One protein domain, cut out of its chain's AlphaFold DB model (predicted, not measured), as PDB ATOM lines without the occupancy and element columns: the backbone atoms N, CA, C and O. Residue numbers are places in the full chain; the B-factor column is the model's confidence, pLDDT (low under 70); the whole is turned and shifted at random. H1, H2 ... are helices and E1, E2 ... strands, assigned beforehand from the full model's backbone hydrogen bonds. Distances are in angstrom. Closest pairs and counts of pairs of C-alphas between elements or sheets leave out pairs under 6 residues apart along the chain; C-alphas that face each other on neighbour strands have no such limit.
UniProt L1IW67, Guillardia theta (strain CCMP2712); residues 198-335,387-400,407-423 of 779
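AT A GLANCE: This is residues 198 to 335, 387 to 400 and 407 to 423 of the 779 residues of a protein of Guillardia theta (strain CCMP2712) (UniProt L1IW67). A strongly twisted sheet of seven strands runs through the middle, with H1 and H2 over one face and short H3 on the opposite face; H4 grazes the sheet with its residues 318 to 323. The last stretch, residues 407 to 423, has no named element and lies out at the H2 end of the domain. The printed part has 169 residues, with four named helices and seven named strands in the chain order E1 E2 H1 E3 H2 E4 H3 E5 H4 E6 E7. The sheet is mixed, in the order E1 E6 E5 E2 E3 E4 E7, and the class is mixed, helices and strands. The whole is compact and rounded, with a radius of gyration of the C-alphas of 15.8 A and spans of 48 by 36 by 31 A.

HOW THE PARTS SIT: Start at E2, residues 213 to 218, and E3, residues 244 to 250, parallel neighbours with N 216 and O 245 2.8 A apart, within hydrogen-bond range. Beside E3 is E4, residues 282 to 287, parallel, with N 248 and O 284 at 2.9 A; beyond it the edge strand E7, residues 394 to 396, is antiparallel, with N 287 and O 394 at 2.8 A. On the other side of E2 is E5, residues 301 to 307, parallel, with N 217 and O 305 at 2.9 A. Next is E6, residues 328 to 332, parallel to E5, with N 306 and O 330 at 2.8 A, and then the edge strand E1, residues 201 to 205, antiparallel to E6, with N 202 and O 331 at 2.8 A. H1, residues 228 to 240, runs along the strands over E5 and E2 at a height over the sheet of 7.8 A; its closest C-alphas to E2 are Ser 237 and Val 214, 5.7 A apart. On the same face H2, residues 259 to 278, runs along the strands over E4 at 8.8 A, with the C-alphas of Ser 273 and Phe 283 closest at 5.8 A. H3, residues 292 to 298, and H4, residues 312 to 324, only just touch, with 3 pairs of C-alphas within 8 A, Leu 295 and Leu 321 closest at 6.6 A. The strand-helix-strand units, two parallel neighbour strands with a helix between, are E2 H1 E3, E3 H2 E4 and E5 H4 E6; E4 H3 E5 is a split one, with E2 and E3 between its strands, and each crossover is right-handed. Every O i to N i+4 pair is within hydrogen-bond range in H1, H3 and H4, and 14 of 16 are in H2.

IN THESE COORDINATES: Find C-alpha 201 at (-70.445, 104.439, 33.765), where E1 begins its 12.2 A. E2 spans 15.4 A, E3 19.7 A, E4 16.6 A, E5 16.7 A, E6 13.3 A and E7 6.3 A. H2, the longest helix, runs 28.6 A from C-alpha 259 at (-100.509, 114.991, 23.003); H1 spans 18.2 A, H3 10.2 A and H4 18.5 A. E7 ends at C-alpha 396, (-93.686, 102.326, 15.613).

THE WHOLE: The C-alphas farthest apart, those of Val 208 and Cys 420, are 48.4 A apart. Residues 336 to 386 are not printed, and C-alphas 335 and 387 are 29.7 A apart across that cut; residues 401 to 406 are not printed either, with 11.1 A between C-alphas 400 and 407. Of the links that are printed whole none is long. The mean pLDDT of the printed part is 93.8, and residue 198 alone is under 70.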
ATOM      1  N   MET A 198     -65.205 107.180  40.230       53.94
ATOM      2  CA  MET A 198     -64.940 108.353  39.369       53.94
ATOM      3  C   MET A 198     -65.446 108.249  37.920       53.94
ATOM      4  O   MET A 198     -65.262 109.199  37.155       53.94
ATOM      5  N   ALA A 199     -66.048 107.133  37.525       74.00
ATOM      6  CA  ALA A 199     -66.558 106.908  36.173       74.00
ATOM      7  C   ALA A 199     -67.947 107.554  35.953       74.00
ATOM      8  O   ALA A 199     -68.661 107.830  36.918       74.00
ATOM      9  N   ARG A 200     -68.341 107.806  34.692       90.50
ATOM     10  CA  ARG A 200     -69.746 108.146  34.346       90.50
ATOM     11  C   ARG A 200     -70.598 106.884  34.213       90.50
ATOM     12  O   ARG A 200     -71.821 106.935  34.328       90.50
ATOM     13  N   GLU A 201     -69.933 105.781  33.909       92.50
ATOM     14  CA  GLU A 201     -70.445 104.439  33.765       92.50
ATOM     15  C   GLU A 201     -70.408 103.676  35.098       92.50
ATOM     16  O   GLU A 201     -69.461 103.775  35.878       92.50
ATOM     17  N   ARG A 202     -71.455 102.892  35.355       93.44
ATOM     18  CA  ARG A 202     -71.580 101.989  36.503       93.44
ATOM     19  C   ARG A 202     -72.139 100.658  36.021       93.44
ATOM     20  O   ARG A 202     -73.259 100.622  35.508       93.44
ATOM     21  N   THR A 203     -71.414  99.557  36.212       94.75
ATOM     22  CA  THR A 203     -72.042  98.234  36.112       94.75
ATOM     23  C   THR A 203     -73.048  98.098  37.254       94.75
ATOM     24  O   THR A 203     -72.682  98.245  38.417       94.75
ATOM     25  N   LEU A 204     -74.307  97.808  36.927       93.75
ATOM     26  CA  LEU A 204     -75.358  97.507  37.907       93.75
ATOM     27  C   LEU A 204     -75.590  95.999  38.076       93.75
ATOM     28  O   LEU A 204     -76.111  95.570  39.101       93.75
ATOM     29  N   LYS A 205     -75.223  95.201  37.067       93.19
ATOM     30  CA  LYS A 205     -75.262  93.735  37.092       93.19
ATOM     31  C   LYS A 205     -74.131  93.203  36.219       93.19
ATOM     32  O   LYS A 205     -74.004  93.647  35.082       93.19
ATOM     33  N   GLU A 206     -73.310  92.290  36.728       90.25
ATOM     34  CA  GLU A 206     -72.155  91.719  36.013       90.25
ATOM     35  C   GLU A 206     -72.406  90.223  35.758       90.25
ATOM     36  O   GLU A 206     -71.865  89.360  36.441       90.25
ATOM     37  N   VAL A 207     -73.287  89.915  34.800       86.94
ATOM     38  CA  VAL A 207     -73.524  88.540  34.328       86.94
ATOM     39  C   VAL A 207     -72.955  88.413  32.921       86.94
ATOM     40  O   VAL A 207     -73.505  88.959  31.963       86.94
ATOM     41  N   VAL A 208     -71.830  87.710  32.805       81.44
ATOM     42  CA  VAL A 208     -71.179  87.439  31.520       81.44
ATOM     43  C   VAL A 208     -71.897  86.281  30.836       81.44
ATOM     44  O   VAL A 208     -71.965  85.181  31.381       81.44
ATOM     45  N   LYS A 209     -72.403  86.518  29.626       86.12
ATOM     46  CA  LYS A 209     -72.936  85.472  28.749       86.12
ATOM     47  C   LYS A 209     -72.668  85.802  27.285       86.12
ATOM     48  O   LYS A 209     -72.527  86.972  26.920       86.12
ATOM     49  N   GLU A 210     -72.653  84.773  26.446       87.50
ATOM     50  CA  GLU A 210     -72.698  84.973  25.000       87.50
ATOM     51  C   GLU A 210     -74.037  85.571  24.566       87.50
ATOM     52  O   GLU A 210     -75.091  85.309  25.148       87.50
ATOM     53  N   GLY A 211     -73.983  86.384  23.516       91.31
ATOM     54  CA  GLY A 211     -75.148  87.061  22.963       91.31
ATOM     55  C   GLY A 211     -74.929  87.477  21.516       91.31
ATOM     56  O   GLY A 211     -73.803  87.488  21.008       91.31
ATOM     57  N   LEU A 212     -76.030  87.805  20.849       94.25
ATOM     58  CA  LEU A 212     -76.072  88.135  19.426       94.25
ATOM     59  C   LEU A 212     -75.756  89.616  19.160       94.25
ATOM     60  O   LEU A 212     -75.233  89.947  18.102       94.25
ATOM     61  N   TYR A 213     -76.056  90.498  20.117       95.75
ATOM     62  CA  TYR A 213     -75.933  91.954  19.990       95.75
ATOM     63  C   TYR A 213     -75.694  92.633  21.345       95.75
ATOM     64  O   TYR A 213     -76.005  92.076  22.400       95.75
ATOM     65  N   VAL A 214     -75.195  93.869  21.305       97.06
ATOM     66  CA  VAL A 214     -75.293  94.820  22.424       97.06
ATOM     67  C   VAL A 214     -76.628  95.546  22.308       97.06
ATOM     68  O   VAL A 214     -76.974  96.023  21.228       97.06
ATOM     69  N   LEU A 215     -77.373  95.643  23.406       97.50
ATOM     70  CA  LEU A 215     -78.633  96.383  23.471       97.50
ATOM     71  C   LEU A 215     -78.397  97.722  24.175       97.50
ATOM     72  O   LEU A 215     -77.860  97.741  25.278       97.50
ATOM     73  N   TYR A 216     -78.812  98.839  23.582       98.50
ATOM     74  CA  TYR A 216     -78.872 100.135  24.260       98.50
ATOM     75  C   TYR A 216     -80.331 100.556  24.425       98.50
ATOM     76  O   TYR A 216     -81.007 100.876  23.445       98.50
ATOM     77  N   TRP A 217     -80.810 100.574  25.669       98.25
ATOM     78  CA  TRP A 217     -82.090 101.185  26.005       98.25
ATOM     79  C   TRP A 217     -81.896 102.697  26.161       98.25
ATOM     80  O   TRP A 217     -81.404 103.184  27.181       98.25
ATOM     81  N   MET A 218     -82.296 103.430  25.123       98.62
ATOM     82  CA  MET A 218     -82.426 104.882  25.156       98.62
ATOM     83  C   MET A 218     -83.735 105.245  25.869       98.62
ATOM     84  O   MET A 218     -84.800 104.721  25.540       98.62
ATOM     85  N   SER A 219     -83.669 106.153  26.841       95.50
ATOM     86  CA  SER A 219     -84.826 106.606  27.619       95.50
ATOM     87  C   SER A 219     -84.778 108.114  27.867       95.50
ATOM     88  O   SER A 219     -85.592 108.858  27.314       95.50
ATOM     89  N   ALA A 220     -83.815 108.579  28.663       95.25
ATOM     90  CA  ALA A 220     -83.659 109.982  29.022       95.25
ATOM     91  C   ALA A 220     -82.800 110.773  28.023       95.25
ATOM     92  O   ALA A 220     -82.956 111.985  27.943       95.25
ATOM     93  N   ALA A 221     -81.903 110.128  27.270       97.31
ATOM     94  CA  ALA A 221     -80.947 110.778  26.372       97.31
ATOM     95  C   ALA A 221     -81.353 110.633  24.891       97.31
ATOM     96  O   ALA A 221     -80.661 109.972  24.112       97.31
ATOM     97  N   GLN A 222     -82.472 111.252  24.493       98.19
ATOM     98  CA  GLN A 222     -83.082 111.130  23.154       98.19
ATOM     99  C   GLN A 222     -82.355 111.959  22.076       98.19
ATOM    100  O   GLN A 222     -82.910 112.881  21.477       98.19
ATOM    101  N   ARG A 223     -81.076 111.654  21.853       98.38
ATOM    102  CA  ARG A 223     -80.187 112.337  20.898       98.38
ATOM    103  C   ARG A 223     -79.075 111.411  20.411       98.38
ATOM    104  O   ARG A 223     -78.780 110.393  21.038       98.38
ATOM    105  N   THR A 224     -78.393 111.820  19.351       97.81
ATOM    106  CA  THR A 224     -77.235 111.115  18.780       97.81
ATOM    107  C   THR A 224     -75.898 111.789  19.091       97.81
ATOM    108  O   THR A 224     -74.920 111.103  19.388       97.81
ATOM    109  N   ARG A 225     -75.852 113.126  19.104       96.00
ATOM    110  CA  ARG A 225     -74.657 113.916  19.436       96.00
ATOM    111  C   ARG A 225     -74.467 114.018  20.941       96.00
ATOM    112  O   ARG A 225     -75.427 114.233  21.678       96.00
ATOM    113  N   GLU A 226     -73.217 113.947  21.396       96.31
ATOM    114  CA  GLU A 226     -72.852 114.135  22.811       96.31
ATOM    115  C   GLU A 226     -73.724 113.274  23.763       96.31
ATOM    116  O   GLU A 226     -74.290 113.741  24.760       96.31
ATOM    117  N   ASN A 227     -73.902 112.003  23.389       98.00
ATOM    118  CA  ASN A 227     -74.649 111.001  24.141       98.00
ATOM    119  C   ASN A 227     -73.679 109.954  24.706       98.00
ATOM    120  O   ASN A 227     -73.322 108.999  24.017       98.00
ATOM    121  N   HIS A 228     -73.245 110.137  25.957       96.94
ATOM    122  CA  HIS A 228     -72.288 109.240  26.616       96.94
ATOM    123  C   HIS A 228     -72.758 107.780  26.655       96.94
ATOM    124  O   HIS A 228     -71.930 106.891  26.484       96.94
ATOM    125  N   ALA A 229     -74.061 107.517  26.817       98.06
ATOM    126  CA  ALA A 229     -74.597 106.154  26.834       98.06
ATOM    127  C   ALA A 229     -74.504 105.486  25.450       98.06
ATOM    128  O   ALA A 229     -74.014 104.364  25.344       98.06
ATOM    129  N   LEU A 230     -74.871 106.209  24.382       98.44
ATOM    130  CA  LEU A 230     -74.720 105.733  23.002       98.44
ATOM    131  C   LEU A 230     -73.249 105.458  22.652       98.44
ATOM    132  O   LEU A 230     -72.935 104.388  22.139       98.44
ATOM    133  N   GLN A 231     -72.339 106.391  22.952       97.69
ATOM    134  CA  GLN A 231     -70.914 106.227  22.629       97.69
ATOM    135  C   GLN A 231     -70.267 105.089  23.434       97.69
ATOM    136  O   GLN A 231     -69.451 104.337  22.900       97.69
ATOM    137  N   HIS A 232     -70.688 104.885  24.686       97.19
ATOM    138  CA  HIS A 232     -70.277 103.726  25.477       97.19
ATOM    139  C   HIS A 232     -70.812 102.407  24.888       97.19
ATOM    140  O   HIS A 232     -70.061 101.438  24.777       97.19
ATOM    141  N   ALA A 233     -72.067 102.373  24.427       98.00
ATOM    142  CA  ALA A 233     -72.647 101.202  23.770       98.00
ATOM    143  C   ALA A 233     -71.955 100.858  22.437       98.00
ATOM    144  O   ALA A 233     -71.691  99.683  22.178       98.00
ATOM    145  N   ILE A 234     -71.582 101.865  21.634       98.12
ATOM    146  CA  ILE A 234     -70.744 101.692  20.432       98.12
ATOM    147  C   ILE A 234     -69.375 101.114  20.814       98.12
ATOM    148  O   ILE A 234     -68.900 100.180  20.170       98.12
ATOM    149  N   SER A 235     -68.761 101.609  21.891       96.69
ATOM    150  CA  SER A 235     -67.464 101.115  22.364       96.69
ATOM    151  C   SER A 235     -67.516  99.643  22.791       96.69
ATOM    152  O   SER A 235     -66.655  98.859  22.385       96.69
ATOM    153  N   ILE A 236     -68.557  99.237  23.530       95.44
ATOM    154  CA  ILE A 236     -68.793  97.831  23.906       95.44
ATOM    155  C   ILE A 236     -69.057  96.975  22.658       95.44
ATOM    156  O   ILE A 236     -68.429  95.931  22.504       95.44
ATOM    157  N   SER A 237     -69.925  97.420  21.746       97.06
ATOM    158  CA  SER A 237     -70.243  96.726  20.485       97.06
ATOM    159  C   SER A 237     -68.990  96.457  19.645       97.06
ATOM    160  O   SER A 237     -68.734  95.315  19.257       97.06
ATOM    161  N   ASN A 238     -68.157  97.482  19.453       97.25
ATOM    162  CA  ASN A 238     -66.887  97.380  18.742       97.25
ATOM    163  C   ASN A 238     -65.895  96.439  19.448       97.25
ATOM    164  O   ASN A 238     -65.203  95.674  18.778       97.25
ATOM    165  N   HIS A 239     -65.818  96.475  20.784       95.19
ATOM    166  CA  HIS A 239     -64.910  95.620  21.555       95.19
ATOM    167  C   HIS A 239     -65.331  94.143  21.547       95.19
ATOM    168  O   HIS A 239     -64.481  93.270  21.388       95.19
ATOM    169  N   MET A 240     -66.631  93.867  21.684       94.19
ATOM    170  CA  MET A 240     -67.193  92.509  21.691       94.19
ATOM    171  C   MET A 240     -67.387  91.922  20.286       94.19
ATOM    172  O   MET A 240     -67.749  90.756  20.165       94.19
ATOM    173  N   GLN A 241     -67.169  92.720  19.235       96.25
ATOM    174  CA  GLN A 241     -67.411  92.357  17.834       96.25
ATOM    175  C   GLN A 241     -68.860  91.911  17.566       96.25
ATOM    176  O   GLN A 241     -69.116  90.966  16.821       96.25
ATOM    177  N   LYS A 242     -69.823  92.591  18.201       95.88
ATOM    178  CA  LYS A 242     -71.264  92.325  18.058       95.88
ATOM    179  C   LYS A 242     -71.979  93.580  17.540       95.88
ATOM    180  O   LYS A 242     -71.594  94.683  17.935       95.88
ATOM    181  N   PRO A 243     -73.036  93.450  16.722       97.31
ATOM    182  CA  PRO A 243     -73.870  94.580  16.316       97.31
ATOM    183  C   PRO A 243     -74.496  95.298  17.522       97.31
ATOM    184  O   PRO A 243     -74.796  94.678  18.545       97.31
ATOM    185  N   LEU A 244     -74.711  96.609  17.390       97.81
ATOM    186  CA  LEU A 244     -75.436  97.433  18.362       97.81
ATOM    187  C   LEU A 244     -76.889  97.611  17.918       97.81
ATOM    188  O   LEU A 244     -77.130  98.096  16.815       97.81
ATOM    189  N   TRP A 245     -77.848  97.315  18.790       97.69
ATOM    190  CA  TRP A 245     -79.253  97.666  18.595       97.69
ATOM    191  C   TRP A 245     -79.683  98.702  19.634       97.69
ATOM    192  O   TRP A 245     -79.480  98.511  20.834       97.69
ATOM    193  N   VAL A 246     -80.259  99.813  19.174       98.44
ATOM    194  CA  VAL A 246     -80.810 100.864  20.037       98.44
ATOM    195  C   VAL A 246     -82.330 100.755  20.061       98.44
ATOM    196  O   VAL A 246     -82.970 100.718  19.011       98.44
ATOM    197  N   ILE A 247     -82.914 100.744  21.256       97.81
ATOM    198  CA  ILE A 247     -84.361 100.656  21.461       97.81
ATOM    199  C   ILE A 247     -84.867 101.810  22.328       97.81
ATOM    200  O   ILE A 247     -84.221 102.206  23.300       97.81
ATOM    201  N   PHE A 248     -86.048 102.322  21.986       98.31
ATOM    202  CA  PHE A 248     -86.818 103.262  22.794       98.31
ATOM    203  C   PHE A 248     -88.219 102.701  23.071       98.31
ATOM    204  O   PHE A 248     -88.893 102.214  22.162       98.31
ATOM    205  N   CYS A 249     -88.681 102.804  24.318       97.38
ATOM    206  CA  CYS A 249     -90.013 102.354  24.733       97.38
ATOM    207  C   CYS A 249     -90.971 103.549  24.841       97.38
ATOM    208  O   CYS A 249     -90.827 104.397  25.723       97.38
ATOM    209  N   LEU A 250     -91.959 103.605  23.951       96.31
ATOM    210  CA  LEU A 250     -92.962 104.659  23.862       96.31
ATOM    211  C   LEU A 250     -94.186 104.300  24.718       96.31
ATOM    212  O   LEU A 250     -95.056 103.534  24.311       96.31
ATOM    213  N   PHE A 251     -94.242 104.855  25.928       95.06
ATOM    214  CA  PHE A 251     -95.290 104.552  26.902       95.06
ATOM    215  C   PHE A 251     -96.374 105.634  26.922       95.06
ATOM    216  O   PHE A 251     -96.229 106.644  27.606       95.06
ATOM    217  N   GLU A 252     -97.471 105.416  26.195       92.31
ATOM    218  CA  GLU A 252     -98.585 106.378  26.078       92.31
ATOM    219  C   GLU A 252     -99.267 106.711  27.423       92.31
ATOM    220  O   GLU A 252     -99.748 107.822  27.615       92.31
ATOM    221  N   LYS A 253     -99.215 105.791  28.398       91.50
ATOM    222  CA  LYS A 253     -99.764 105.962  29.758       91.50
ATOM    223  C   LYS A 253     -98.767 106.606  30.740       91.50
ATOM    224  O   LYS A 253     -98.853 106.373  31.948       91.50
ATOM    225  N   TYR A 254     -97.784 107.372  30.254       89.38
ATOM    226  CA  TYR A 254     -96.852 108.095  31.127       89.38
ATOM    227  C   TYR A 254     -97.618 109.130  31.977       89.38
ATOM    228  O   TYR A 254     -98.376 109.916  31.405       89.38
ATOM    229  N   PRO A 255     -97.433 109.177  33.314       85.56
ATOM    230  CA  PRO A 255     -98.217 110.050  34.187       85.56
ATOM    231  C   PRO A 255     -98.225 111.513  33.739       85.56
ATOM    232  O   PRO A 255     -97.170 112.107  33.505       85.56
ATOM    233  N   GLU A 256     -99.430 112.077  33.634       83.25
ATOM    234  CA  GLU A 256     -99.698 113.484  33.300       83.25
ATOM    235  C   GLU A 256     -99.147 113.943  31.934       83.25
ATOM    236  O   GLU A 256     -99.101 115.141  31.659       83.25
ATOM    237  N   ALA A 257     -98.699 113.029  31.066       92.50
ATOM    238  CA  ALA A 257     -98.306 113.344  29.694       92.50
ATOM    239  C   ALA A 257     -99.527 113.376  28.764       92.50
ATOM    240  O   ALA A 257    -100.453 112.579  28.898       92.50
ATOM    241  N   ASN A 258     -99.506 114.296  27.802       95.50
ATOM    242  CA  ASN A 258    -100.570 114.496  26.823       95.50
ATOM    243  C   ASN A 258     -99.980 114.736  25.424       95.50
ATOM    244  O   ASN A 258     -98.758 114.731  25.243       95.50
ATOM    245  N   GLU A 259    -100.847 114.898  24.426       96.12
ATOM    246  CA  GLU A 259    -100.509 114.991  23.003       96.12
ATOM    247  C   GLU A 259     -99.348 115.954  22.736       96.12
ATOM    248  O   GLU A 259     -98.396 115.573  22.061       96.12
ATOM    249  N   ARG A 260     -99.341 117.141  23.360       95.94
ATOM    250  CA  ARG A 260     -98.244 118.119  23.272       95.94
ATOM    251  C   ARG A 260     -96.862 117.525  23.549       95.94
ATOM    252  O   ARG A 260     -95.904 117.831  22.836       95.94
ATOM    253  N   HIS A 261     -96.745 116.710  24.592       97.38
ATOM    254  CA  HIS A 261     -95.478 116.120  25.031       97.38
ATOM    255  C   HIS A 261     -95.069 114.951  24.150       97.38
ATOM    256  O   HIS A 261     -93.892 114.831  23.813       97.38
ATOM    257  N   PHE A 262     -96.034 114.134  23.728       97.88
ATOM    258  CA  PHE A 262     -95.783 113.051  22.781       97.88
ATOM    259  C   PHE A 262     -95.391 113.582  21.400       97.88
ATOM    260  O   PHE A 262     -94.434 113.067  20.832       97.88
ATOM    261  N   THR A 263     -96.009 114.657  20.904       98.25
ATOM    262  CA  THR A 263     -95.599 115.313  19.652       98.25
ATOM    263  C   THR A 263     -94.156 115.809  19.727       98.25
ATOM    264  O   THR A 263     -93.343 115.418  18.892       98.25
ATOM    265  N   PHE A 264     -93.797 116.585  20.759       98.50
ATOM    266  CA  PHE A 264     -92.428 117.097  20.932       98.50
ATOM    267  C   PHE A 264     -91.384 115.971  21.077       98.50
ATOM    268  O   PHE A 264     -90.250 116.082  20.602       98.50
ATOM    269  N   MET A 265     -91.760 114.865  21.724       98.44
ATOM    270  CA  MET A 265     -90.918 113.676  21.843       98.44
ATOM    271  C   MET A 265     -90.743 112.965  20.495       98.44
ATOM    272  O   MET A 265     -89.612 112.727  20.075       98.44
ATOM    273  N   VAL A 266     -91.839 112.663  19.793       98.50
ATOM    274  CA  VAL A 266     -91.835 111.960  18.500       98.50
ATOM    275  C   VAL A 266     -91.093 112.765  17.433       98.50
ATOM    276  O   VAL A 266     -90.307 112.184  16.689       98.50
ATOM    277  N   GLU A 267     -91.244 114.093  17.388       98.50
ATOM    278  CA  GLU A 267     -90.439 114.970  16.523       98.50
ATOM    279  C   GLU A 267     -88.928 114.723  16.708       98.50
ATOM    280  O   GLU A 267     -88.205 114.551  15.725       98.50
ATOM    281  N   GLY A 268     -88.463 114.590  17.957       98.44
ATOM    282  CA  GLY A 268     -87.075 114.238  18.271       98.44
ATOM    283  C   GLY A 268     -86.694 112.792  17.940       98.44
ATOM    284  O   GLY A 268     -85.628 112.556  17.369       98.44
ATOM    285  N   LEU A 269     -87.557 111.814  18.240       98.62
ATOM    286  CA  LEU A 269     -87.293 110.395  17.953       98.62
ATOM    287  C   LEU A 269     -87.174 110.111  16.445       98.62
ATOM    288  O   LEU A 269     -86.390 109.250  16.044       98.62
ATOM    289  N   ARG A 270     -87.874 110.875  15.596       98.25
ATOM    290  CA  ARG A 270     -87.729 110.807  14.130       98.25
ATOM    291  C   ARG A 270     -86.349 111.288  13.664       98.25
ATOM    292  O   ARG A 270     -85.738 110.635  12.817       98.25
ATOM    293  N   GLU A 271     -85.811 112.365  14.249       98.00
ATOM    294  CA  GLU A 271     -84.419 112.783  13.999       98.00
ATOM    295  C   GLU A 271     -83.408 111.732  14.486       98.00
ATOM    296  O   GLU A 271     -82.461 111.417  13.761       98.00
ATOM    297  N   VAL A 272     -83.622 111.142  15.671       98.62
ATOM    298  CA  VAL A 272     -82.777 110.054  16.201       98.62
ATOM    299  C   VAL A 272     -82.764 108.855  15.252       98.62
ATOM    300  O   VAL A 272     -81.686 108.370  14.911       98.62
ATOM    301  N   SER A 273     -83.934 108.426  14.765       98.12
ATOM    302  CA  SER A 273     -84.067 107.324  13.807       98.12
ATOM    303  C   SER A 273     -83.247 107.570  12.539       98.12
ATOM    304  O   SER A 273     -82.436 106.731  12.145       98.12
ATOM    305  N   LEU A 274     -83.392 108.753  11.938       97.75
ATOM    306  CA  LEU A 274     -82.662 109.142  10.731       97.75
ATOM    307  C   LEU A 274     -81.142 109.227  10.966       97.75
ATOM    308  O   LEU A 274     -80.350 108.824  10.110       97.75
ATOM    309  N   ASN A 275     -80.714 109.750  12.116       97.69
ATOM    310  CA  ASN A 275     -79.297 109.919  12.439       97.69
ATOM    311  C   ASN A 275     -78.606 108.592  12.796       97.69
ATOM    312  O   ASN A 275     -77.448 108.410  12.420       97.69
ATOM    313  N   LEU A 276     -79.292 107.663  13.472       98.12
ATOM    314  CA  LEU A 276     -78.772 106.321  13.764       98.12
ATOM    315  C   LEU A 276     -78.722 105.449  12.502       98.12
ATOM    316  O   LEU A 276     -77.695 104.820  12.249       98.12
ATOM    317  N   GLN A 277     -79.746 105.513  11.642       96.88
ATOM    318  CA  GLN A 277     -79.744 104.829  10.344       96.88
ATOM    319  C   GLN A 277     -78.535 105.247   9.486       96.88
ATOM    320  O   GLN A 277     -77.831 104.397   8.944       96.88
ATOM    321  N   ARG A 278     -78.221 106.552   9.430       96.75
ATOM    322  CA  ARG A 278     -77.022 107.088   8.748       96.75
ATOM    323  C   ARG A 278     -75.694 106.615   9.351       96.75
ATOM    324  O   ARG A 278     -74.690 106.595   8.646       96.75
ATOM    325  N   GLN A 279     -75.676 106.249  10.633       96.38
ATOM    326  CA  GLN A 279     -74.512 105.667  11.315       96.38
ATOM    327  C   GLN A 279     -74.423 104.138  11.145       96.38
ATOM    328  O   GLN A 279     -73.479 103.526  11.641       96.38
ATOM    329  N   GLY A 280     -75.377 103.514  10.441       97.38
ATOM    330  CA  GLY A 280     -75.463 102.061  10.270       97.38
ATOM    331  C   GLY A 280     -76.041 101.326  11.484       97.38
ATOM    332  O   GLY A 280     -75.877 100.112  11.587       97.38
ATOM    333  N   ILE A 281     -76.699 102.041  12.402       98.12
ATOM    334  CA  ILE A 281     -77.250 101.513  13.654       98.12
ATOM    335  C   ILE A 281     -78.765 101.326  13.507       98.12
ATOM    336  O   ILE A 281     -79.477 102.280  13.192       98.12
ATOM    337  N   LYS A 282     -79.277 100.124  13.795       97.25
ATOM    338  CA  LYS A 282     -80.718  99.895  13.954       97.25
ATOM    339  C   LYS A 282     -81.235 100.656  15.173       97.25
ATOM    340  O   LYS A 282     -80.747 100.467  16.290       97.25
ATOM    341  N   PHE A 283     -82.265 101.461  14.945       97.94
ATOM    342  CA  PHE A 283     -83.089 102.062  15.982       97.94
ATOM    343  C   PHE A 283     -84.515 101.528  15.877       97.94
ATOM    344  O   PHE A 283     -85.057 101.457  14.776       97.94
ATOM    345  N   THR A 284     -85.121 101.176  17.009       96.56
ATOM    346  CA  THR A 284     -86.506 100.695  17.065       96.56
ATOM    347  C   THR A 284     -87.274 101.433  18.155       96.56
ATOM    348  O   THR A 284     -86.838 101.483  19.306       96.56
ATOM    349  N   VAL A 285     -88.437 101.981  17.801       97.56
ATOM    350  CA  VAL A 285     -89.399 102.543  18.756       97.56
ATOM    351  C   VAL A 285     -90.520 101.527  18.948       97.56
ATOM    352  O   VAL A 285     -91.166 101.131  17.982       97.56
ATOM    353  N   VAL A 286     -90.749 101.104  20.190       95.94
ATOM    354  CA  VAL A 286     -91.777 100.116  20.548       95.94
ATOM    355  C   VAL A 286     -92.811 100.782  21.444       95.94
ATOM    356  O   VAL A 286     -92.450 101.281  22.511       95.94
ATOM    357  N   LYS A 287     -94.084 100.787  21.048       95.00
ATOM    358  CA  LYS A 287     -95.188 101.161  21.937       95.00
ATOM    359  C   LYS A 287     -95.377 100.045  22.960       95.00
ATOM    360  O   LYS A 287     -95.603  98.900  22.584       95.00
ATOM    361  N   GLY A 288     -95.240 100.375  24.241       92.88
ATOM    362  CA  GLY A 288     -95.286  99.392  25.322       92.88
ATOM    363  C   GLY A 288     -94.807  99.952  26.661       92.88
ATOM    364  O   GLY A 288     -94.204 101.027  26.731       92.88
ATOM    365  N   ARG A 289     -95.084  99.224  27.746       93.75
ATOM    366  CA  ARG A 289     -94.636  99.571  29.103       93.75
ATOM    367  C   ARG A 289     -93.144  99.235  29.276       93.75
ATOM    368  O   ARG A 289     -92.763  98.086  29.091       93.75
ATOM    369  N   PRO A 290     -92.279 100.169  29.704       94.75
ATOM    370  CA  PRO A 290     -90.942  99.826  30.167       94.75
ATOM    371  C   PRO A 290     -91.024  99.157  31.554       94.75
ATOM    372  O   PRO A 290     -91.848  99.574  32.369       94.75
ATOM    373  N   PRO A 291     -90.165  98.173  31.869       95.00
ATOM    374  CA  PRO A 291     -89.047  97.679  31.066       95.00
ATOM    375  C   PRO A 291     -89.396  96.480  30.157       95.00
ATOM    376  O   PRO A 291     -88.482  95.801  29.698       95.00
ATOM    377  N   ASP A 292     -90.670  96.187  29.889       93.75
ATOM    378  CA  ASP A 292     -91.108  94.901  29.317       93.75
ATOM    379  C   ASP A 292     -90.507  94.577  27.925       93.75
ATOM    380  O   ASP A 292     -89.971  93.476  27.766       93.75
ATOM    381  N   PRO A 293     -90.422  95.515  26.951       93.94
ATOM    382  CA  PRO A 293     -89.670  95.292  25.709       93.94
ATOM    383  C   PRO A 293     -88.182  94.996  25.929       93.94
ATOM    384  O   PRO A 293     -87.569  94.283  25.147       93.94
ATOM    385  N   ILE A 294     -87.571  95.535  26.988       95.19
ATOM    386  CA  ILE A 294     -86.148  95.321  27.289       95.19
ATOM    387  C   ILE A 294     -85.943  93.938  27.910       95.19
ATOM    388  O   ILE A 294     -84.985  93.246  27.566       95.19
ATOM    389  N   LEU A 295     -86.872  93.515  28.774       93.75
ATOM    390  CA  LEU A 295     -86.893  92.180  29.371       93.75
ATOM    391  C   LEU A 295     -86.978  91.081  28.307       93.75
ATOM    392  O   LEU A 295     -86.245  90.102  28.403       93.75
ATOM    393  N   LEU A 296     -87.809  91.279  27.280       91.56
ATOM    394  CA  LEU A 296     -87.956  90.363  26.146       91.56
ATOM    395  C   LEU A 296     -86.657  90.195  25.336       91.56
ATOM    396  O   LEU A 296     -86.318  89.095  24.899       91.56
ATOM    397  N   LEU A 297     -85.923  91.287  25.114       91.75
ATOM    398  CA  LEU A 297     -84.769  91.298  24.211       91.75
ATOM    399  C   LEU A 297     -83.447  90.935  24.889       91.75
ATOM    400  O   LEU A 297     -82.590  90.291  24.276       91.75
ATOM    401  N   GLN A 298     -83.260  91.329  26.152       89.56
ATOM    402  CA  GLN A 298     -81.977  91.169  26.841       89.56
ATOM    403  C   GLN A 298     -81.494  89.707  26.855       89.56
ATOM    404  O   GLN A 298     -80.288  89.456  26.839       89.56
ATOM    405  N   ASP A 299     -82.402  88.726  26.827       86.06
ATOM    406  CA  ASP A 299     -82.047  87.308  26.878       86.06
ATOM    407  C   ASP A 299     -81.167  86.860  25.701       86.06
ATOM    408  O   ASP A 299     -80.327  85.978  25.886       86.06
ATOM    409  N   LYS A 300     -81.238  87.552  24.554       91.44
ATOM    410  CA  LYS A 300     -80.343  87.357  23.397       91.44
ATOM    411  C   LYS A 300     -79.186  88.368  23.324       91.44
ATOM    412  O   LYS A 300     -78.304  88.215  22.478       91.44
ATOM    413  N   SER A 301     -79.166  89.391  24.182       93.88
ATOM    414  CA  SER A 301     -78.100  90.403  24.234       93.88
ATOM    415  C   SER A 301     -76.907  89.945  25.084       93.88
ATOM    416  O   SER A 301     -77.087  89.251  26.083       93.88
ATOM    417  N   CYS A 302     -75.689  90.360  24.726       93.56
ATOM    418  CA  CYS A 302     -74.492  90.110  25.542       93.56
ATOM    419  C   CYS A 302     -74.299  91.159  26.656       93.56
ATOM    420  O   CYS A 302     -73.695  90.879  27.690       93.56
ATOM    421  N   CYS A 303     -74.822  92.369  26.453       95.44
ATOM    422  CA  CYS A 303     -74.789  93.477  27.401       95.44
ATOM    423  C   CYS A 303     -75.964  94.419  27.116       95.44
ATOM    424  O   CYS A 303     -76.283  94.678  25.951       95.44
ATOM    425  N   THR A 304     -76.581  94.953  28.169       97.31
ATOM    426  CA  THR A 304     -77.604  95.997  28.090       97.31
ATOM    427  C   THR A 304     -77.057  97.303  28.675       97.31
ATOM    428  O   THR A 304     -76.764  97.395  29.867       97.31
ATOM    429  N   VAL A 305     -76.920  98.328  27.838       98.25
ATOM    430  CA  VAL A 305     -76.524  99.684  28.236       98.25
ATOM    431  C   VAL A 305     -77.774 100.526  28.477       98.25
ATOM    432  O   VAL A 305     -78.735 100.444  27.713       98.25
ATOM    433  N   LEU A 306     -77.752 101.340  29.529       98.31
ATOM    434  CA  LEU A 306     -78.824 102.243  29.942       98.31
ATOM    435  C   LEU A 306     -78.302 103.681  30.023       98.31
ATOM    436  O   LEU A 306     -77.203 103.911  30.537       98.31
ATOM    437  N   ASP A 307     -79.119 104.654  29.627       97.12
ATOM    438  CA  ASP A 307     -78.952 106.029  30.107       97.12
ATOM    439  C   ASP A 307     -79.590 106.224  31.503       97.12
ATOM    440  O   ASP A 307     -80.276 105.346  32.040       97.12
ATOM    441  N   CYS A 308     -79.310 107.359  32.151       94.06
ATOM    442  CA  CYS A 308     -79.787 107.627  33.507       94.06
ATOM    443  C   CYS A 308     -80.967 108.610  33.551       94.06
ATOM    444  O   CYS A 308     -80.791 109.827  33.481       94.06
ATOM    445  N   GLY A 309     -82.169 108.071  33.775       91.50
ATOM    446  CA  GLY A 309     -83.298 108.793  34.368       91.50
ATOM    447  C   GLY A 309     -83.255 108.793  35.907       91.50
ATOM    448  O   GLY A 309     -82.717 107.871  36.530       91.50
ATOM    449  N   TYR A 310     -83.843 109.833  36.518       91.88
ATOM    450  CA  TYR A 310     -83.723 110.131  37.961       91.88
ATOM    451  C   TYR A 310     -85.067 110.194  38.709       91.88
ATOM    452  O   TYR A 310     -85.074 110.103  39.933       91.88
ATOM    453  N   THR A 311     -86.194 110.337  38.005       89.56
ATOM    454  CA  THR A 311     -87.541 110.365  38.607       89.56
ATOM    455  C   THR A 311     -87.935 108.993  39.162       89.56
ATOM    456  O   THR A 311     -87.396 107.964  38.739       89.56
ATOM    457  N   ARG A 312     -88.896 108.958  40.099       89.38
ATOM    458  CA  ARG A 312     -89.370 107.722  40.752       89.38
ATOM    459  C   ARG A 312     -89.796 106.665  39.730       89.38
ATOM    460  O   ARG A 312     -89.364 105.524  39.838       89.38
ATOM    461  N   THR A 313     -90.562 107.058  38.710       89.81
ATOM    462  CA  THR A 313     -91.067 106.170  37.647       89.81
ATOM    463  C   THR A 313     -89.937 105.457  36.900       89.81
ATOM    464  O   THR A 313     -89.906 104.229  36.860       89.81
ATOM    465  N   VAL A 314     -88.951 106.203  36.384       91.94
ATOM    466  CA  VAL A 314     -87.842 105.617  35.604       91.94
ATOM    467  C   VAL A 314     -86.904 104.793  36.494       91.94
ATOM    468  O   VAL A 314     -86.433 103.729  36.090       91.94
ATOM    469  N   ARG A 315     -86.679 105.224  37.745       93.69
ATOM    470  CA  ARG A 315     -85.954 104.428  38.753       93.69
ATOM    471  C   ARG A 315     -86.679 103.116  39.072       93.69
ATOM    472  O   ARG A 315     -86.010 102.098  39.242       93.69
ATOM    473  N   GLY A 316     -88.011 103.131  39.123       94.94
ATOM    474  CA  GLY A 316     -88.859 101.955  39.316       94.94
ATOM    475  C   GLY A 316     -88.686 100.930  38.196       94.94
ATOM    476  O   GLY A 316     -88.339  99.786  38.476       94.94
ATOM    477  N   TRP A 317     -88.805 101.357  36.935       96.12
ATOM    478  CA  TRP A 317     -88.559 100.486  35.777       96.12
ATOM    479  C   TRP A 317     -87.135  99.920  35.752       96.12
ATOM    480  O   TRP A 317     -86.943  98.745  35.455       96.12
ATOM    481  N   ARG A 318     -86.126 100.721  36.127       96.25
ATOM    482  CA  ARG A 318     -84.742 100.238  36.252       96.25
ATOM    483  C   ARG A 318     -84.593  99.189  37.361       96.25
ATOM    484  O   ARG A 318     -83.890  98.207  37.152       96.25
ATOM    485  N   LYS A 319     -85.260  99.354  38.513       96.31
ATOM    486  CA  LYS A 319     -85.280  98.346  39.593       96.31
ATOM    487  C   LYS A 319     -85.945  97.045  39.126       96.31
ATOM    488  O   LYS A 319     -85.404  95.971  39.371       96.31
ATOM    489  N   GLU A 320     -87.072  97.147  38.422       96.94
ATOM    490  CA  GLU A 320     -87.788  96.002  37.847       96.94
ATOM    491  C   GLU A 320     -86.936  95.243  36.813       96.94
ATOM    492  O   GLU A 320     -86.846  94.017  36.878       96.94
ATOM    493  N   LEU A 321     -86.239  95.965  35.925       95.88
ATOM    494  CA  LEU A 321     -85.297  95.380  34.967       95.88
ATOM    495  C   LEU A 321     -84.175  94.610  35.680       95.88
ATOM    496  O   LEU A 321     -83.944  93.445  35.373       95.88
ATOM    497  N   LEU A 322     -83.501  95.225  36.657       95.62
ATOM    498  CA  LEU A 322     -82.376  94.605  37.377       95.62
ATOM    499  C   LEU A 322     -82.770  93.313  38.109       95.62
ATOM    500  O   LEU A 322     -82.005  92.341  38.092       95.62
ATOM    501  N   ALA A 323     -83.959  93.304  38.721       95.62
ATOM    502  CA  ALA A 323     -84.495  92.155  39.446       95.62
ATOM    503  C   ALA A 323     -84.762  90.958  38.519       95.62
ATOM    504  O   ALA A 323     -84.409  89.833  38.860       95.62
ATOM    505  N   LYS A 324     -85.333  91.204  37.332       94.38
ATOM    506  CA  LYS A 324     -85.709  90.162  36.360       94.38
ATOM    507  C   LYS A 324     -84.612  89.831  35.328       94.38
ATOM    508  O   LYS A 324     -84.774  88.899  34.552       94.38
ATOM    509  N   SER A 325     -83.522  90.599  35.267       91.31
ATOM    510  CA  SER A 325     -82.508  90.479  34.208       91.31
ATOM    511  C   SER A 325     -81.589  89.259  34.321       91.31
ATOM    512  O   SER A 325     -81.113  88.933  35.409       91.31
ATOM    513  N   SER A 326     -81.256  88.658  33.175       86.25
ATOM    514  CA  SER A 326     -80.241  87.606  33.013       86.25
ATOM    515  C   SER A 326     -78.876  88.124  32.514       86.25
ATOM    516  O   SER A 326     -78.001  87.322  32.194       86.25
ATOM    517  N   THR A 327     -78.685  89.444  32.378       90.75
ATOM    518  CA  THR A 327     -77.576  90.040  31.607       90.75
ATOM    519  C   THR A 327     -76.663  90.955  32.408       90.75
ATOM    520  O   THR A 327     -77.003  91.458  33.481       90.75
ATOM    521  N   LYS A 328     -75.490  91.237  31.826       95.06
ATOM    522  CA  LYS A 328     -74.714  92.420  32.175       95.06
ATOM    523  C   LYS A 328     -75.524  93.686  31.883       95.06
ATOM    524  O   LYS A 328     -75.945  93.898  30.746       95.06
ATOM    525  N   ILE A 329     -75.678  94.540  32.892       96.75
ATOM    526  CA  ILE A 329     -76.329  95.850  32.786       96.75
ATOM    527  C   ILE A 329     -75.334  96.943  33.174       96.75
ATOM    528  O   ILE A 329     -74.786  96.924  34.279       96.75
ATOM    529  N   VAL A 330     -75.152  97.926  32.291       97.06
ATOM    530  CA  VAL A 330     -74.300  99.106  32.512       97.06
ATOM    531  C   VAL A 330     -75.139 100.378  32.405       97.06
ATOM    532  O   VAL A 330     -75.808 100.601  31.403       97.06
ATOM    533  N   LEU A 331     -75.090 101.227  33.429       97.31
ATOM    534  CA  LEU A 331     -75.741 102.538  33.470       97.31
ATOM    535  C   LEU A 331     -74.722 103.639  33.172       97.31
ATOM    536  O   LEU A 331     -73.645 103.628  33.760       97.31
ATOM    537  N   VAL A 332     -75.065 104.610  32.322       97.00
ATOM    538  CA  VAL A 332     -74.173 105.725  31.956       97.00
ATOM    539  C   VAL A 332     -74.849 107.081  32.180       97.00
ATOM    540  O   VAL A 332     -75.910 107.381  31.629       97.00
ATOM    541  N   GLU A 333     -74.218 107.947  32.976       94.88
ATOM    542  CA  GLU A 333     -74.715 109.296  33.269       94.88
ATOM    543  C   GLU A 333     -74.217 110.343  32.257       94.88
ATOM    544  O   GLU A 333     -73.126 110.900  32.391       94.88
ATOM    545  N   GLY A 334     -75.057 110.641  31.256       93.44
ATOM    546  CA  GLY A 334     -74.885 111.758  30.305       93.44
ATOM    547  C   GLY A 334     -75.833 112.953  30.518       93.44
ATOM    548  O   GLY A 334     -75.665 113.999  29.897       93.44
ATOM    549  N   GLU A 335     -76.826 112.822  31.406       94.88
ATOM    550  CA  GLU A 335     -77.888 113.824  31.629       94.88
ATOM    551  C   GLU A 335     -77.565 114.886  32.692       94.88
ATOM    552  O   GLU A 335     -78.412 115.726  33.022       94.88
ATOM    553  N   PHE A 387     -90.763  90.639  18.067       83.75
ATOM    554  CA  PHE A 387     -92.025  91.171  18.596       83.75
ATOM    555  C   PHE A 387     -93.283  90.483  18.044       83.75
ATOM    556  O   PHE A 387     -94.324  90.580  18.683       83.75
ATOM    557  N   ASP A 388     -93.192  89.716  16.949       78.69
ATOM    558  CA  ASP A 388     -94.322  89.081  16.227       78.69
ATOM    559  C   ASP A 388     -95.259  88.191  17.076       78.69
ATOM    560  O   ASP A 388     -96.299  87.743  16.597       78.69
ATOM    561  N   LYS A 389     -94.876  87.872  18.317       75.62
ATOM    562  CA  LYS A 389     -95.613  87.005  19.254       75.62
ATOM    563  C   LYS A 389     -96.144  87.745  20.489       75.62
ATOM    564  O   LYS A 389     -96.506  87.095  21.468       75.62
ATOM    565  N   HIS A 390     -96.127  89.077  20.478       77.75
ATOM    566  CA  HIS A 390     -96.444  89.913  21.634       77.75
ATOM    567  C   HIS A 390     -97.514  90.953  21.293       77.75
ATOM    568  O   HIS A 390     -97.192  92.088  20.958       77.75
ATOM    569  N   ASP A 391     -98.785  90.571  21.442       75.25
ATOM    570  CA  ASP A 391     -99.955  91.404  21.111       75.25
ATOM    571  C   ASP A 391     -99.974  92.775  21.829       75.25
ATOM    572  O   ASP A 391    -100.523  93.746  21.311       75.25
ATOM    573  N   ASP A 392     -99.335  92.876  23.003       81.19
ATOM    574  CA  ASP A 392     -99.220  94.111  23.794       81.19
ATOM    575  C   ASP A 392     -98.121  95.087  23.305       81.19
ATOM    576  O   ASP A 392     -97.996  96.189  23.851       81.19
ATOM    577  N   LEU A 393     -97.292  94.699  22.323       87.62
ATOM    578  CA  LEU A 393     -96.139  95.473  21.844       87.62
ATOM    579  C   LEU A 393     -96.279  95.835  20.357       87.62
ATOM    580  O   LEU A 393     -96.228  94.971  19.490       87.62
ATOM    581  N   GLU A 394     -96.375  97.131  20.040       90.69
ATOM    582  CA  GLU A 394     -96.474  97.610  18.649       90.69
ATOM    583  C   GLU A 394     -95.168  98.274  18.188       90.69
ATOM    584  O   GLU A 394     -94.635  99.166  18.854       90.69
ATOM    585  N   LEU A 395     -94.671  97.890  17.011       92.88
ATOM    586  CA  LEU A 395     -93.556  98.569  16.349       92.88
ATOM    587  C   LEU A 395     -94.013  99.885  15.704       92.88
ATOM    588  O   LEU A 395     -94.935  99.923  14.887       92.88
ATOM    589  N   MET A 396     -93.340 100.978  16.060       94.94
ATOM    590  CA  MET A 396     -93.686 102.326  15.613       94.94
ATOM    591  C   MET A 396     -92.731 102.782  14.505       94.94
ATOM    592  O   MET A 396     -91.578 103.129  14.767       94.94
ATOM    593  N   ASP A 397     -93.223 102.825  13.266       94.31
ATOM    594  CA  ASP A 397     -92.467 103.331  12.119       94.31
ATOM    595  C   ASP A 397     -92.288 104.859  12.202       94.31
ATOM    596  O   ASP A 397     -93.229 105.635  12.036       94.31
ATOM    597  N   MET A 398     -91.052 105.295  12.461       96.25
ATOM    598  CA  MET A 398     -90.675 106.710  12.556       96.25
ATOM    599  C   MET A 398     -90.544 107.411  11.190       96.25
ATOM    600  O   MET A 398     -90.411 108.638  11.144       96.25
ATOM    601  N   SER A 399     -90.577 106.670  10.076       94.56
ATOM    602  CA  SER A 399     -90.522 107.240   8.724       94.56
ATOM    603  C   SER A 399     -91.848 107.881   8.295       94.56
ATOM    604  O   SER A 399     -91.838 108.844   7.520       94.56
ATOM    605  N   LEU A 400     -92.969 107.420   8.863       96.25
ATOM    606  CA  LEU A 400     -94.315 107.927   8.593       96.25
ATOM    607  C   LEU A 400     -94.468 109.429   8.914       96.25
ATOM    608  O   LEU A 400     -93.687 109.997   9.695       96.25
ATOM    609  N   SER A 407    -101.602 109.321  15.526       95.38
ATOM    610  CA  SER A 407    -102.931 108.684  15.507       95.38
ATOM    611  C   SER A 407    -102.936 107.276  16.122       95.38
ATOM    612  O   SER A 407    -103.949 106.865  16.682       95.38
ATOM    613  N   LYS A 408    -101.789 106.581  16.112       95.19
ATOM    614  CA  LYS A 408    -101.569 105.268  16.756       95.19
ATOM    615  C   LYS A 408    -101.450 105.313  18.289       95.19
ATOM    616  O   LYS A 408    -101.383 104.258  18.929       95.19
ATOM    617  N   LEU A 409    -101.382 106.512  18.877       94.31
ATOM    618  CA  LEU A 409    -101.214 106.727  20.316       94.31
ATOM    619  C   LEU A 409    -102.538 107.097  20.998       94.31
ATOM    620  O   LEU A 409    -103.234 108.037  20.592       94.31
ATOM    621  N   VAL A 410    -102.844 106.397  22.090       93.81
ATOM    622  CA  VAL A 410    -103.981 106.674  22.973       93.81
ATOM    623  C   VAL A 410    -103.508 107.596  24.097       93.81
ATOM    624  O   VAL A 410    -103.134 107.162  25.184       93.81
ATOM    625  N   VAL A 411    -103.494 108.896  23.800       94.38
ATOM    626  CA  VAL A 411    -103.021 109.968  24.691       94.38
ATOM    627  C   VAL A 411    -104.113 111.011  24.926       94.38
ATOM    628  O   VAL A 411    -105.021 111.161  24.108       94.38
ATOM    629  N   ASP A 412    -104.014 111.757  26.026       93.44
ATOM    630  CA  ASP A 412    -104.862 112.926  26.279       93.44
ATOM    631  C   ASP A 412    -104.655 113.985  25.176       93.44
ATOM    632  O   ASP A 412    -103.544 114.475  24.992       93.44
ATOM    633  N   ARG A 413    -105.721 114.339  24.447       93.88
ATOM    634  CA  ARG A 413    -105.717 115.364  23.380       93.88
ATOM    635  C   ARG A 413    -106.385 116.681  23.800       93.88
ATOM    636  O   ARG A 413    -106.655 117.534  22.959       93.88
ATOM    637  N   THR A 414    -106.666 116.877  25.092       90.50
ATOM    638  CA  THR A 414    -107.213 118.151  25.605       90.50
ATOM    639  C   THR A 414    -106.189 119.287  25.571       90.50
ATOM    640  O   THR A 414    -106.565 120.459  25.510       90.50
ATOM    641  N   VAL A 415    -104.894 118.953  25.574       91.44
ATOM    642  CA  VAL A 415    -103.780 119.903  25.493       91.44
ATOM    643  C   VAL A 415    -103.095 119.778  24.124       91.44
ATOM    644  O   VAL A 415    -102.351 118.822  23.896       91.44
ATOM    645  N   PRO A 416    -103.302 120.744  23.210       89.31
ATOM    646  CA  PRO A 416    -102.794 120.648  21.846       89.31
ATOM    647  C   PRO A 416    -101.268 120.831  21.754       89.31
ATOM    648  O   PRO A 416    -100.679 121.546  22.586       89.31
ATOM    649  N   PRO A 417    -100.634 120.279  20.699       92.44
ATOM    650  CA  PRO A 417     -99.242 120.541  20.349       92.44
ATOM    651  C   PRO A 417     -98.907 122.024  20.195       92.44
ATOM    652  O   PRO A 417     -99.749 122.849  19.841       92.44
ATOM    653  N   CYS A 418     -97.637 122.354  20.427       91.56
ATOM    654  CA  CYS A 418     -97.106 123.714  20.347       91.56
ATOM    655  C   CYS A 418     -95.872 123.821  19.428       91.56
ATOM    656  O   CYS A 418     -95.053 124.727  19.600       91.56
ATOM    657  N   SER A 419     -95.740 122.933  18.431       88.56
ATOM    658  CA  SER A 419     -94.604 122.884  17.488       88.56
ATOM    659  C   SER A 419     -94.380 124.196  16.719       88.56
ATOM    660  O   SER A 419     -93.256 124.514  16.336       88.56
ATOM    661  N   CYS A 420     -95.425 125.015  16.554       87.06
ATOM    662  CA  CYS A 420     -95.342 126.367  15.987       87.06
ATOM    663  C   CYS A 420     -94.517 127.355  16.845       87.06
ATOM    664  O   CYS A 420     -94.007 128.348  16.322       87.06
ATOM    665  N   PHE A 421     -94.338 127.072  18.139       90.00
ATOM    666  CA  PHE A 421     -93.445 127.791  19.052       90.00
ATOM    667  C   PHE A 421     -92.148 127.017  19.308       90.00
ATOM    668  O   PHE A 421     -91.049 127.576  19.218       90.00
ATOM    669  N   LEU A 422     -92.283 125.734  19.648       91.81
ATOM    670  CA  LEU A 422     -91.216 124.851  20.102       91.81
ATOM    671  C   LEU A 422     -91.427 123.460  19.497       91.81
ATOM    672  O   LEU A 422     -92.162 122.647  20.045       91.81
ATOM    673  N   GLN A 423     -90.776 123.222  18.361       96.44
ATOM    674  CA  GLN A 423     -90.660 121.917  17.716       96.44
ATOM    675  C   GLN A 423     -89.542 121.104  18.385       96.44
ATOM    676  O   GLN A 423     -88.463 121.648  18.629       96.44
TER     677      GLN A 423